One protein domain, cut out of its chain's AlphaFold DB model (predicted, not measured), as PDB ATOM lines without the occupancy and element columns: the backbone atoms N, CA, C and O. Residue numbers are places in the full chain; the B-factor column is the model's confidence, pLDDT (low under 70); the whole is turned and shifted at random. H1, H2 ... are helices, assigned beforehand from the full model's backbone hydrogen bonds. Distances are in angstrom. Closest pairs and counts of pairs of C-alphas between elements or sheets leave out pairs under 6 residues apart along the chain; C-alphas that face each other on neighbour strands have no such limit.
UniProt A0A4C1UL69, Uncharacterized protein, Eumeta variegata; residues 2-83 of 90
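This is residues 2 to 83 of the 90 residues of an uncharacterized protein of Eumeta variegata (UniProt A0A4C1UL69). Two long helices, H3 and H4, meet near their ends in a wide V, and at the far end of H3 the short helix H2 folds back beside the first part of H3 as a helical hairpin. H1 packs on H2 at a steep angle and sticks out with residues 2 to 7, while residues 66 to 83 of H4 stand free as a long arm. The printed part has 82 residues with four named helices, H1, H2, H3 and H4 in chain order, and no named strand; the class is all helix. The whole is extended, with a radius of gyration of the C-alphas of 22.0 A and spans of 71 by 26 by 24 A.

H1, residues 2 to 15, begins at C-alpha 2 (-25.089, -9.293, -30.518) and is 19.6 A long. H2, residues 18 to 26, is 12.5 A long. H3, residues 33 to 56, begins at C-alpha 33 (-39.647, -9.949, -4.819) and is 34.6 A long. H4, residues 59 to 83, is 36.1 A long and ends at C-alpha 83 (-68.189, -50.497, -39.172).

H1 touches H2 with residues 8 to 12 alone, at a steep tilt of 55 degrees, opposite ways; the closest C-alphas, of Ser 11 and Ser 19, are 6.1 A apart. H2 and H3 form a helical hairpin, touching at a shallow tilt of 30 degrees, opposite ways. H3 touches H2 with residues 35 to 43 alone, and the closest C-alphas, of His 18 and Ala 39, are 5.9 A apart. H3 and H4 are close but not clearly touching, their closest C-alphas, of Ala 55 and Gly 61, 5.8 A apart; at 70.5 degrees they are only just about perpendicular. H1 is apart from H3 and H4, and H2 from H4. In H1, H2, H3 and H4 every O i to N i+4 pair is within hydrogen-bond range.

The C-alphas farthest apart, of Gly 28 and Val 82, are 71.5 A apart. The printed part has no cut and no long link. Mean pLDDT of the printed part is 91.7; residues 82 to 83 are under 70.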
ATOM      1  N   ILE A   2     -25.179  -7.820 -30.394       91.19
ATOM      2  CA  ILE A   2     -25.089  -9.293 -30.518       91.19
ATOM      3  C   ILE A   2     -24.366  -9.947 -29.327       91.19
ATOM      4  O   ILE A   2     -24.840 -10.950 -28.809       91.19
ATOM      5  N   GLU A   3     -23.259  -9.368 -28.856       93.50
ATOM      6  CA  GLU A   3     -22.461  -9.955 -27.767       93.50
ATOM      7  C   GLU A   3     -23.239 -10.052 -26.452       93.50
ATOM      8  O   GLU A   3     -23.294 -11.120 -25.855       93.50
ATOM      9  N   LEU A   4     -23.907  -8.970 -26.038       88.75
ATOM     10  CA  LEU A   4     -24.728  -8.959 -24.824       88.75
ATOM     11  C   LEU A   4     -25.866  -9.984 -24.899       88.75
ATOM     12  O   LEU A   4     -26.115 -10.701 -23.934       88.75
ATOM     13  N   ALA A   5     -26.531 -10.080 -26.054       92.81
ATOM     14  CA  ALA A   5     -27.570 -11.079 -26.270       92.81
ATOM     15  C   ALA A   5     -27.008 -12.504 -26.165       92.81
ATOM     16  O   ALA A   5     -27.642 -13.365 -25.561       92.81
ATOM     17  N   ASN A   6     -25.806 -12.740 -26.700       95.19
ATOM     18  CA  ASN A   6     -25.140 -14.032 -26.597       95.19
ATOM     19  C   ASN A   6     -24.783 -14.371 -25.143       95.19
ATOM     20  O   ASN A   6     -25.079 -15.470 -24.688       95.19
ATOM     21  N   PHE A   7     -24.225 -13.421 -24.384       92.62
ATOM     22  CA  PHE A   7     -23.950 -13.615 -22.958       92.62
ATOM     23  C   PHE A   7     -25.221 -13.956 -22.176       92.62
ATOM     24  O   PHE A   7     -25.240 -14.951 -21.460       92.62
ATOM     25  N   LEU A   8     -26.307 -13.202 -22.371       93.31
ATOM     26  CA  LEU A   8     -27.591 -13.479 -21.723       93.31
ATOM     27  C   LEU A   8     -28.156 -14.849 -22.120       93.31
ATOM     28  O   LEU A   8     -28.656 -15.578 -21.266       93.31
ATOM     29  N   ALA A   9     -28.061 -15.230 -23.395       94.50
ATOM     30  CA  ALA A   9     -28.516 -16.534 -23.867       94.50
ATOM     31  C   ALA A   9     -27.727 -17.680 -23.217       94.50
ATOM     32  O   ALA A   9     -28.322 -18.639 -22.729       94.50
ATOM     33  N   VAL A  10     -26.398 -17.568 -23.160       95.62
ATOM     34  CA  VAL A  10     -25.533 -18.575 -22.533       95.62
ATOM     35  C   VAL A  10     -25.802 -18.666 -21.029       95.62
ATOM     36  O   VAL A  10     -26.003 -19.764 -20.513       95.62
ATOM     37  N   SER A  11     -25.870 -17.529 -20.332       94.50
ATOM     38  CA  SER A  11     -26.139 -17.492 -18.891       94.50
ATOM     39  C   SER A  11     -27.522 -18.047 -18.548       94.50
ATOM     40  O   SER A  11     -27.643 -18.876 -17.654       94.50
ATOM     41  N   THR A  12     -28.568 -17.689 -19.296       94.94
ATOM     42  CA  THR A  12     -29.918 -18.232 -19.052       94.94
ATOM     43  C   THR A  12     -30.037 -19.717 -19.374       94.94
ATOM     44  O   THR A  12     -30.792 -20.432 -18.714       94.94
ATOM     45  N   PHE A  13     -29.298 -20.205 -20.371       92.69
ATOM     46  CA  PHE A  13     -29.286 -21.622 -20.711       92.69
ATOM     47  C   PHE A  13     -28.593 -22.465 -19.632       92.69
ATOM     48  O   PHE A  13     -29.132 -23.504 -19.247       92.69
ATOM     49  N   ASN A  14     -27.442 -22.009 -19.131       93.00
ATOM     50  CA  ASN A  14     -26.645 -22.736 -18.141       93.00
ATOM     51  C   ASN A  14     -27.189 -22.550 -16.719       93.00
ATOM     52  O   ASN A  14     -27.532 -23.524 -16.047       93.00
ATOM     53  N   ASP A  15     -27.341 -21.295 -16.308       94.12
ATOM     54  CA  ASP A  15     -27.542 -20.894 -14.915       94.12
ATOM     55  C   ASP A  15     -28.980 -20.434 -14.627       94.12
ATOM     56  O   ASP A  15     -29.337 -20.188 -13.478       94.12
ATOM     57  N   GLY A  16     -29.824 -20.324 -15.658       95.75
ATOM     58  CA  GLY A  16     -31.216 -19.902 -15.511       95.75
ATOM     59  C   GLY A  16     -31.401 -18.389 -15.382       95.75
ATOM     60  O   GLY A  16     -30.475 -17.595 -15.563       95.75
ATOM     61  N   PHE A  17     -32.628 -17.968 -15.094       95.69
ATOM     62  CA  PHE A  17     -33.021 -16.564 -14.952       95.69
ATOM     63  C   PHE A  17     -32.415 -15.905 -13.714       95.69
ATOM     64  O   PHE A  17     -32.224 -14.687 -13.715       95.69
ATOM     65  N   HIS A  18     -32.022 -16.686 -12.705       93.81
ATOM     66  CA  HIS A  18     -31.256 -16.172 -11.569       93.81
ATOM     67  C   HIS A  18     -29.978 -15.421 -12.003       93.81
ATOM     68  O   HIS A  18     -29.629 -14.395 -11.421       93.81
ATOM     69  N   SER A  19     -29.319 -15.862 -13.082       95.12
ATOM     70  CA  SER A  19     -28.139 -15.175 -13.632       95.12
ATOM     71  C   SER A  19     -28.434 -13.750 -14.120       95.12
ATOM     72  O   SER A  19     -27.598 -12.859 -13.957       95.12
ATOM     73  N   ILE A  20     -29.637 -13.506 -14.656       95.12
ATOM     74  CA  ILE A  20     -30.080 -12.167 -15.063       95.12
ATOM     75  C   ILE A  20     -30.281 -11.291 -13.830       95.12
ATOM     76  O   ILE A  20     -29.816 -10.154 -13.817       95.12
ATOM     77  N   LEU A  21     -30.938 -11.810 -12.787       95.81
ATOM     78  CA  LEU A  21     -31.176 -11.051 -11.555       95.81
ATOM     79  C   LEU A  21     -29.859 -10.589 -10.928       95.81
ATOM     80  O   LEU A  21     -29.710  -9.417 -10.596       95.81
ATOM     81  N   LYS A  22     -28.869 -11.484 -10.878       94.69
ATOM     82  CA  LYS A  22     -27.531 -11.163 -10.376       94.69
ATOM     83  C   LYS A  22     -26.814 -10.118 -11.232       94.69
ATOM     84  O   LYS A  22     -26.136  -9.246 -10.703       94.69
ATOM     85  N   MET A  23     -26.968 -10.175 -12.556       94.12
ATOM     86  CA  MET A  23     -26.413  -9.161 -13.459       94.12
ATOM     87  C   MET A  23     -27.039  -7.783 -13.211       94.12
ATOM     88  O   MET A  23     -26.326  -6.784 -13.150       94.12
ATOM     89  N   VAL A  24     -28.361  -7.737 -13.044       93.81
ATOM     90  CA  VAL A  24     -29.133  -6.520 -12.759       93.81
ATOM     91  C   VAL A  24     -28.719  -5.915 -11.412       93.81
ATOM     92  O   VAL A  24     -28.494  -4.709 -11.327       93.81
ATOM     93  N   GLU A  25     -28.518  -6.748 -10.393       95.50
ATOM     94  CA  GLU A  25     -28.010  -6.330  -9.082       95.50
ATOM     95  C   GLU A  25     -26.599  -5.726  -9.170       95.50
ATOM     96  O   GLU A  25     -26.346  -4.645  -8.637       95.50
ATOM     97  N   VAL A  26     -25.686  -6.357  -9.922       95.44
ATOM     98  CA  VAL A  26     -24.326  -5.833 -10.164       95.44
ATOM     99  C   VAL A  26     -24.346  -4.490 -10.904       95.44
ATOM    100  O   VAL A  26     -23.473  -3.653 -10.686       95.44
ATOM    101  N   MET A  27     -25.356  -4.247 -11.743       94.56
ATOM    102  CA  MET A  27     -25.575  -2.952 -12.398       94.56
ATOM    103  C   MET A  27     -26.161  -1.881 -11.457       94.56
ATOM    104  O   MET A  27     -26.422  -0.763 -11.899       94.56
ATOM    105  N   GLY A  28     -26.354  -2.192 -10.172       96.38
ATOM    106  CA  GLY A  28     -26.846  -1.263  -9.154       96.38
ATOM    107  C   GLY A  28     -28.368  -1.135  -9.105       96.38
ATOM    108  O   GLY A  28     -28.884  -0.202  -8.492       96.38
ATOM    109  N   MET A  29     -29.099  -2.041  -9.756       95.81
ATOM    110  CA  MET A  29     -30.558  -2.076  -9.700       95.81
ATOM    111  C   MET A  29     -31.031  -2.971  -8.553       95.81
ATOM    112  O   MET A  29     -30.469  -4.031  -8.296       95.81
ATOM    113  N   VAL A  30     -32.109  -2.563  -7.885       95.94
ATOM    114  CA  VAL A  30     -32.737  -3.369  -6.832       95.94
ATOM    115  C   VAL A  30     -33.640  -4.417  -7.470       95.94
ATOM    116  O   VAL A  30     -34.538  -4.085  -8.247       95.94
ATOM    117  N   VAL A  31     -33.426  -5.683  -7.117       95.75
ATOM    118  CA  VAL A  31     -34.305  -6.780  -7.520       95.75
ATOM    119  C   VAL A  31     -35.506  -6.825  -6.575       95.75
ATOM    120  O   VAL A  31     -35.359  -6.897  -5.359       95.75
ATOM    121  N   GLY A  32     -36.712  -6.736  -7.135       96.31
ATOM    122  CA  GLY A  32     -37.953  -6.864  -6.371       96.31
ATOM    123  C   GLY A  32     -38.372  -8.323  -6.188       96.31
ATOM    124  O   GLY A  32     -38.080  -9.167  -7.033       96.31
ATOM    125  N   SER A  33     -39.153  -8.599  -5.143       96.88
ATOM    126  CA  SER A  33     -39.647  -9.949  -4.819       96.88
ATOM    127  C   SER A  33     -40.403 -10.627  -5.969       96.88
ATOM    128  O   SER A  33     -40.246 -11.820  -6.192       96.88
ATOM    129  N   ILE A  34     -41.174  -9.866  -6.754       97.12
ATOM    130  CA  ILE A  34     -41.890 -10.388  -7.932       97.12
ATOM    131  C   ILE A  34     -40.907 -10.884  -9.005       97.12
ATOM    132  O   ILE A  34     -41.162 -11.890  -9.664       97.12
ATOM    133  N   ALA A  35     -39.783 -10.187  -9.193       95.88
ATOM    134  CA  ALA A  35     -38.772 -10.583 -10.168       95.88
ATOM    135  C   ALA A  35     -38.039 -11.857  -9.721       95.88
ATOM    136  O   ALA A  35     -37.781 -12.729 -10.552       95.88
ATOM    137  N   GLU A  36     -37.759 -11.987  -8.421       96.56
ATOM    138  CA  GLU A  36     -37.218 -13.219  -7.838       96.56
ATOM    139  C   GLU A  36     -38.174 -14.395  -8.019       96.56
ATOM    140  O   GLU A  36     -37.780 -15.430  -8.554       96.56
ATOM    141  N   GLU A  37     -39.442 -14.222  -7.639       97.81
ATOM    142  CA  GLU A  37     -40.446 -15.278  -7.750       97.81
ATOM    143  C   GLU A  37     -40.620 -15.726  -9.206       97.81
ATOM    144  O   GLU A  37     -40.622 -16.924  -9.501       97.81
ATOM    145  N   TYR A  38     -40.685 -14.773 -10.137       97.06
ATOM    146  CA  TYR A  38     -40.754 -15.080 -11.560       97.06
ATOM    147  C   TYR A  38     -39.532 -15.872 -12.043       97.06
ATOM    148  O   TYR A  38     -39.692 -16.846 -12.784       97.06
ATOM    149  N   ALA A  39     -38.316 -15.494 -11.633       96.94
ATOM    150  CA  ALA A  39     -37.106 -16.217 -12.019       96.94
ATOM    151  C   ALA A  39     -37.125 -17.665 -11.510       96.94
ATOM    152  O   ALA A  39     -36.860 -18.580 -12.291       96.94
ATOM    153  N   VAL A  40     -37.534 -17.880 -10.255       97.31
ATOM    154  CA  VAL A  40     -37.691 -19.221  -9.667       97.31
ATOM    155  C   VAL A  40     -38.699 -20.048 -10.462       97.31
ATOM    156  O   VAL A  40     -38.376 -21.138 -10.932       97.31
ATOM    157  N   GLN A  41     -39.901 -19.515 -10.701       97.62
ATOM    158  CA  GLN A  41     -40.937 -20.219 -11.467       97.62
ATOM    159  C   GLN A  41     -40.475 -20.559 -12.894       97.62
ATOM    160  O   GLN A  41     -40.799 -21.626 -13.440       97.62
ATOM    161  N   ARG A  42     -39.719 -19.653 -13.522       96.31
ATOM    162  CA  ARG A  42     -39.206 -19.832 -14.881       96.31
ATOM    163  C   ARG A  42     -38.143 -20.923 -14.939       96.31
ATOM    164  O   ARG A  42     -38.192 -21.749 -15.857       96.31
ATOM    165  N   ASP A  43     -37.237 -20.944 -13.972       96.94
ATOM    166  CA  ASP A  43     -36.176 -21.941 -13.867       96.94
ATOM    167  C   ASP A  43     -36.731 -23.328 -13.529       96.94
ATOM    168  O   ASP A  43     -36.384 -24.299 -14.204       96.94
ATOM    169  N   ASP A  44     -37.701 -23.420 -12.618       97.06
ATOM    170  CA  ASP A  44     -38.428 -24.664 -12.342       97.06
ATOM    171  C   ASP A  44     -39.113 -25.211 -13.597       97.06
ATOM    172  O   ASP A  44     -39.049 -26.405 -13.904       97.06
ATOM    173  N   SER A  45     -39.771 -24.335 -14.359       96.38
ATOM    174  CA  SER A  45     -40.425 -24.714 -15.613       96.38
ATOM    175  C   SER A  45     -39.417 -25.221 -16.649       96.38
ATOM    176  O   SER A  45     -39.703 -26.184 -17.366       96.38
ATOM    177  N   ARG A  46     -38.231 -24.601 -16.720       94.62
ATOM    178  CA  ARG A  46     -37.127 -25.019 -17.598       94.62
ATOM    179  C   ARG A  46     -36.629 -26.414 -17.223       94.62
ATOM    180  O   ARG A  46     -36.535 -27.267 -18.106       94.62
ATOM    181  N   ILE A  47     -36.366 -26.660 -15.939       95.56
ATOM    182  CA  ILE A  47     -35.896 -27.957 -15.432       95.56
ATOM    183  C   ILE A  47     -36.939 -29.041 -15.708       95.56
ATOM    184  O   ILE A  47     -36.628 -30.031 -16.366       95.56
ATOM    185  N   LYS A  48     -38.206 -28.808 -15.343       96.81
ATOM    186  CA  LYS A  48     -39.307 -29.750 -15.614       96.81
ATOM    187  C   LYS A  48     -39.428 -30.085 -17.098       96.81
ATOM    188  O   LYS A  48     -39.718 -31.222 -17.466       96.81
ATOM    189  N   GLN A  49     -39.236 -29.108 -17.987       94.94
ATOM    190  CA  GLN A  49     -39.264 -29.364 -19.427       94.94
ATOM    191  C   GLN A  49     -38.063 -30.204 -19.885       94.94
ATOM    192  O   GLN A  49     -38.237 -31.094 -20.721       94.94
ATOM    193  N   ALA A  50     -36.871 -29.946 -19.348       93.25
ATOM    194  CA  ALA A  50     -35.678 -30.739 -19.630       93.25
ATOM    195  C   ALA A  50     -35.849 -32.193 -19.158       93.25
ATOM    196  O   ALA A  50     -35.611 -33.115 -19.936       93.25
ATOM    197  N   GLU A  51     -36.368 -32.402 -17.948       95.19
ATOM    198  CA  GLU A  51     -36.679 -33.725 -17.398       95.19
ATOM    199  C   GLU A  51     -37.711 -34.469 -18.247       95.19
ATOM    200  O   GLU A  51     -37.503 -35.630 -18.594       95.19
ATOM    201  N   LYS A  52     -38.790 -33.795 -18.669       93.44
ATOM    202  CA  LYS A  52     -39.789 -34.382 -19.579       93.44
ATOM    203  C   LYS A  52     -39.166 -34.837 -20.896       93.44
ATOM    204  O   LYS A  52     -39.452 -35.939 -21.359       93.44
ATOM    205  N   ARG A  53     -38.312 -34.007 -21.505       92.69
ATOM    206  CA  ARG A  53     -37.603 -34.358 -22.749       92.69
ATOM    207  C   ARG A  53     -36.658 -35.535 -22.535       92.69
ATOM    208  O   ARG A  53     -36.623 -36.441 -23.364       92.69
ATOM    209  N   HIS A  54     -35.936 -35.546 -21.418       92.81
ATOM    210  CA  HIS A  54     -35.046 -36.640 -21.049       92.81
ATOM    211  C   HIS A  54     -35.818 -37.955 -20.861       92.81
ATOM    212  O   HIS A  54     -35.459 -38.973 -21.449       92.81
ATOM    213  N   ALA A  55     -36.932 -37.921 -20.126       91.56
ATOM    214  CA  ALA A  55     -37.801 -39.072 -19.913       91.56
ATOM    215  C   ALA A  55     -38.406 -39.587 -21.230       91.56
ATOM    216  O   ALA A  55     -38.356 -40.786 -21.495       91.56
ATOM    217  N   ALA A  56     -38.899 -38.702 -22.100       90.50
ATOM    218  CA  ALA A  56     -39.411 -39.081 -23.420       90.50
ATOM    219  C   ALA A  56     -38.323 -39.706 -24.313       90.50
ATOM    220  O   ALA A  56     -38.569 -40.674 -25.031       90.50
ATOM    221  N   SER A  57     -37.094 -39.191 -24.228       90.25
ATOM    222  CA  SER A  57     -35.935 -39.726 -24.946       90.25
ATOM    223  C   SER A  57     -35.354 -40.994 -24.307       90.25
ATOM    224  O   SER A  57     -34.419 -41.582 -24.859       90.25
ATOM    225  N   SER A  58     -35.865 -41.451 -23.165       90.56
ATOM    226  CA  SER A  58     -35.424 -42.703 -22.552       90.56
ATOM    227  C   SER A  58     -35.950 -43.916 -23.332       90.56
ATOM    228  O   SER A  58     -36.919 -43.833 -24.091       90.56
ATOM    229  N   LYS A  59     -35.310 -45.081 -23.167       87.75
ATOM    230  CA  LYS A  59     -35.787 -46.331 -23.789       87.75
ATOM    231  C   LYS A  59     -37.206 -46.670 -23.323       87.75
ATOM    232  O   LYS A  59     -38.026 -47.090 -24.137       87.75
ATOM    233  N   GLU A  60     -37.475 -46.469 -22.041       87.31
ATOM    234  CA  GLU A  60     -38.778 -46.696 -21.417       87.31
ATOM    235  C   GLU A  60     -39.827 -45.747 -21.990       87.31
ATOM    236  O   GLU A  60     -40.853 -46.211 -22.477       87.31
ATOM    237  N   GLY A  61     -39.518 -44.449 -22.068       86.50
ATOM    238  CA  GLY A  61     -40.393 -43.442 -22.673       86.50
ATOM    239  C   GLY A  61     -40.745 -43.762 -24.126       86.50
ATOM    240  O   GLY A  61     -41.919 -43.778 -24.493       86.50
ATOM    241  N   ARG A  62     -39.751 -44.133 -24.944       87.88
ATOM    242  CA  ARG A  62     -39.997 -44.568 -26.330       87.88
ATOM    243  C   ARG A  62     -40.842 -45.839 -26.413       87.88
ATOM    244  O   ARG A  62     -41.643 -45.978 -27.333       87.88
ATOM    245  N   THR A  63     -40.645 -46.779 -25.491       90.75
ATOM    246  CA  THR A  63     -41.394 -48.045 -25.469       90.75
ATOM    247  C   THR A  63     -42.847 -47.797 -25.082       90.75
ATOM    248  O   THR A  63     -43.737 -48.245 -25.799       90.75
ATOM    249  N   ALA A  64     -43.084 -47.012 -24.032       90.00
ATOM    250  CA  ALA A  64     -44.416 -46.608 -23.599       90.00
ATOM    251  C   ALA A  64     -45.164 -45.851 -24.708       90.00
ATOM    252  O   ALA A  64     -46.322 -46.146 -24.984       90.00
ATOM    253  N   GLN A  65     -44.489 -44.938 -25.420       89.69
ATOM    254  CA  GLN A  65     -45.091 -44.224 -26.548       89.69
ATOM    255  C   GLN A  65     -45.488 -45.169 -27.695       89.69
ATOM    256  O   GLN A  65     -46.582 -45.043 -28.248       89.69
ATOM    257  N   ARG A  66     -44.630 -46.140 -28.044       92.19
ATOM    258  CA  ARG A  66     -44.956 -47.159 -29.057       92.19
ATOM    259  C   ARG A  66     -46.130 -48.030 -28.626       92.19
ATOM    260  O   ARG A  66     -47.001 -48.294 -29.445       92.19
ATOM    261  N   GLN A  67     -46.171 -48.441 -27.360       92.75
ATOM    262  CA  GLN A  67     -47.273 -49.228 -26.805       92.75
ATOM    263  C   GLN A  67     -48.593 -48.454 -26.838       92.75
ATOM    264  O   GLN A  67     -49.582 -48.996 -27.313       92.75
ATOM    265  N   ALA A  68     -48.595 -47.183 -26.425       92.06
ATOM    266  CA  ALA A  68     -49.780 -46.327 -26.478       92.06
ATOM    267  C   ALA A  68     -50.289 -46.121 -27.915       92.06
ATOM    268  O   ALA A  68     -51.491 -46.147 -28.168       92.06
ATOM    269  N   THR A  69     -49.369 -45.965 -28.872       92.44
ATOM    270  CA  THR A  69     -49.723 -45.857 -30.296       92.44
ATOM    271  C   THR A  69     -50.309 -47.172 -30.814       92.44
ATOM    272  O   THR A  69     -51.328 -47.163 -31.495       92.44
ATOM    273  N   ALA A  70     -49.708 -48.311 -30.457       93.00
ATOM    274  CA  ALA A  70     -50.194 -49.630 -30.855       93.00
ATOM    275  C   ALA A  70     -51.579 -49.942 -30.267       93.00
ATOM    276  O   ALA A  70     -52.437 -50.454 -30.979       93.00
ATOM    277  N   SER A  71     -51.830 -49.597 -28.999       92.06
ATOM    278  CA  SER A  71     -53.148 -49.788 -28.383       92.06
ATOM    279  C   SER A  71     -54.211 -48.889 -29.009       92.06
ATOM    280  O   SER A  71     -55.341 -49.322 -29.203       92.06
ATOM    281  N   GLN A  72     -53.852 -47.650 -29.358       91.19
ATOM    282  CA  GLN A  72     -54.754 -46.743 -30.063       91.19
ATOM    283  C   GLN A  72     -55.082 -47.250 -31.475       91.19
ATOM    284  O   GLN A  72     -56.240 -47.198 -31.881       91.19
ATOM    285  N   GLN A  73     -54.095 -47.786 -32.197       88.69
ATOM    286  CA  GLN A  73     -54.320 -48.377 -33.516       88.69
ATOM    287  C   GLN A  73     -55.225 -49.611 -33.440       88.69
ATOM    288  O   GLN A  73     -56.152 -49.720 -34.233       88.69
ATOM    289  N   ALA A  74     -54.996 -50.501 -32.468       89.50
ATOM    290  CA  ALA A  74     -55.832 -51.684 -32.267       89.50
ATOM    291  C   ALA A  74     -57.296 -51.313 -31.972       89.50
ATOM    292  O   ALA A  74     -58.206 -51.935 -32.509       89.50
ATOM    293  N   PHE A  75     -57.527 -50.264 -31.175       87.94
ATOM    294  CA  PHE A  75     -58.874 -49.747 -30.922       87.94
ATOM    295  C   PHE A  75     -59.552 -49.233 -32.200       87.94
ATOM    296  O   PHE A  75     -60.726 -49.508 -32.431       87.94
ATOM    297  N   PHE A  76     -58.829 -48.500 -33.052       84.25
ATOM    298  CA  PHE A  76     -59.392 -48.026 -34.318       84.25
ATOM    299  C   PHE A  76     -59.671 -49.163 -35.301       84.25
ATOM    300  O   PHE A  76     -60.720 -49.149 -35.932       84.25
ATOM    301  N   GLU A  77     -58.796 -50.165 -35.387       81.38
ATOM    302  CA  GLU A  77     -59.011 -51.351 -36.224       81.38
ATOM    303  C   GLU A  77     -60.241 -52.154 -35.772       81.38
ATOM    304  O   GLU A  77     -61.028 -52.596 -36.606       81.38
ATOM    305  N   GLU A  78     -60.467 -52.287 -34.462       79.56
ATOM    306  CA  GLU A  78     -61.682 -52.903 -33.919       79.56
ATOM    307  C   GLU A  78     -62.940 -52.113 -34.315       79.56
ATOM    308  O   GLU A  78     -63.913 -52.689 -34.802       79.56
ATOM    309  N   VAL A  79     -62.918 -50.785 -34.166       74.44
ATOM    310  CA  VAL A  79     -64.051 -49.915 -34.522       74.44
ATOM    311  C   VAL A  79     -64.324 -49.925 -36.031       74.44
ATOM    312  O   VAL A  79     -65.481 -50.031 -36.443       74.44
ATOM    313  N   GLU A  80     -63.288 -49.839 -36.865       72.50
ATOM    314  CA  GLU A  80     -63.413 -49.900 -38.324       72.50
ATOM    315  C   GLU A  80     -63.871 -51.285 -38.790       72.50
ATOM    316  O   GLU A  80     -64.763 -51.375 -39.629       72.50
ATOM    317  N   GLY A  81     -63.344 -52.369 -38.217       70.44
ATOM    318  CA  GLY A  81     -63.777 -53.732 -38.522       70.44
ATOM    319  C   GLY A  81     -65.250 -53.988 -38.179       70.44
ATOM    320  O   GLY A  81     -65.935 -54.703 -38.909       70.44
ATOM    321  N   VAL A  82     -65.767 -53.362 -37.115       64.75
ATOM    322  CA  VAL A  82     -67.203 -53.371 -36.788       64.75
ATOM    323  C   VAL A  82     -68.013 -52.546 -37.797       64.75
ATOM    324  O   VAL A  82     -69.096 -52.972 -38.199       64.75
ATOM    325  N   LEU A  83     -67.503 -51.388 -38.230       63.47
ATOM    326  CA  LEU A  83     -68.189 -50.497 -39.172       63.47
ATOM    327  C   LEU A  83     -68.227 -51.053 -40.611       63.47
ATOM    328  O   LEU A  83     -69.226 -50.865 -41.302       63.47
TER     329      LEU A  83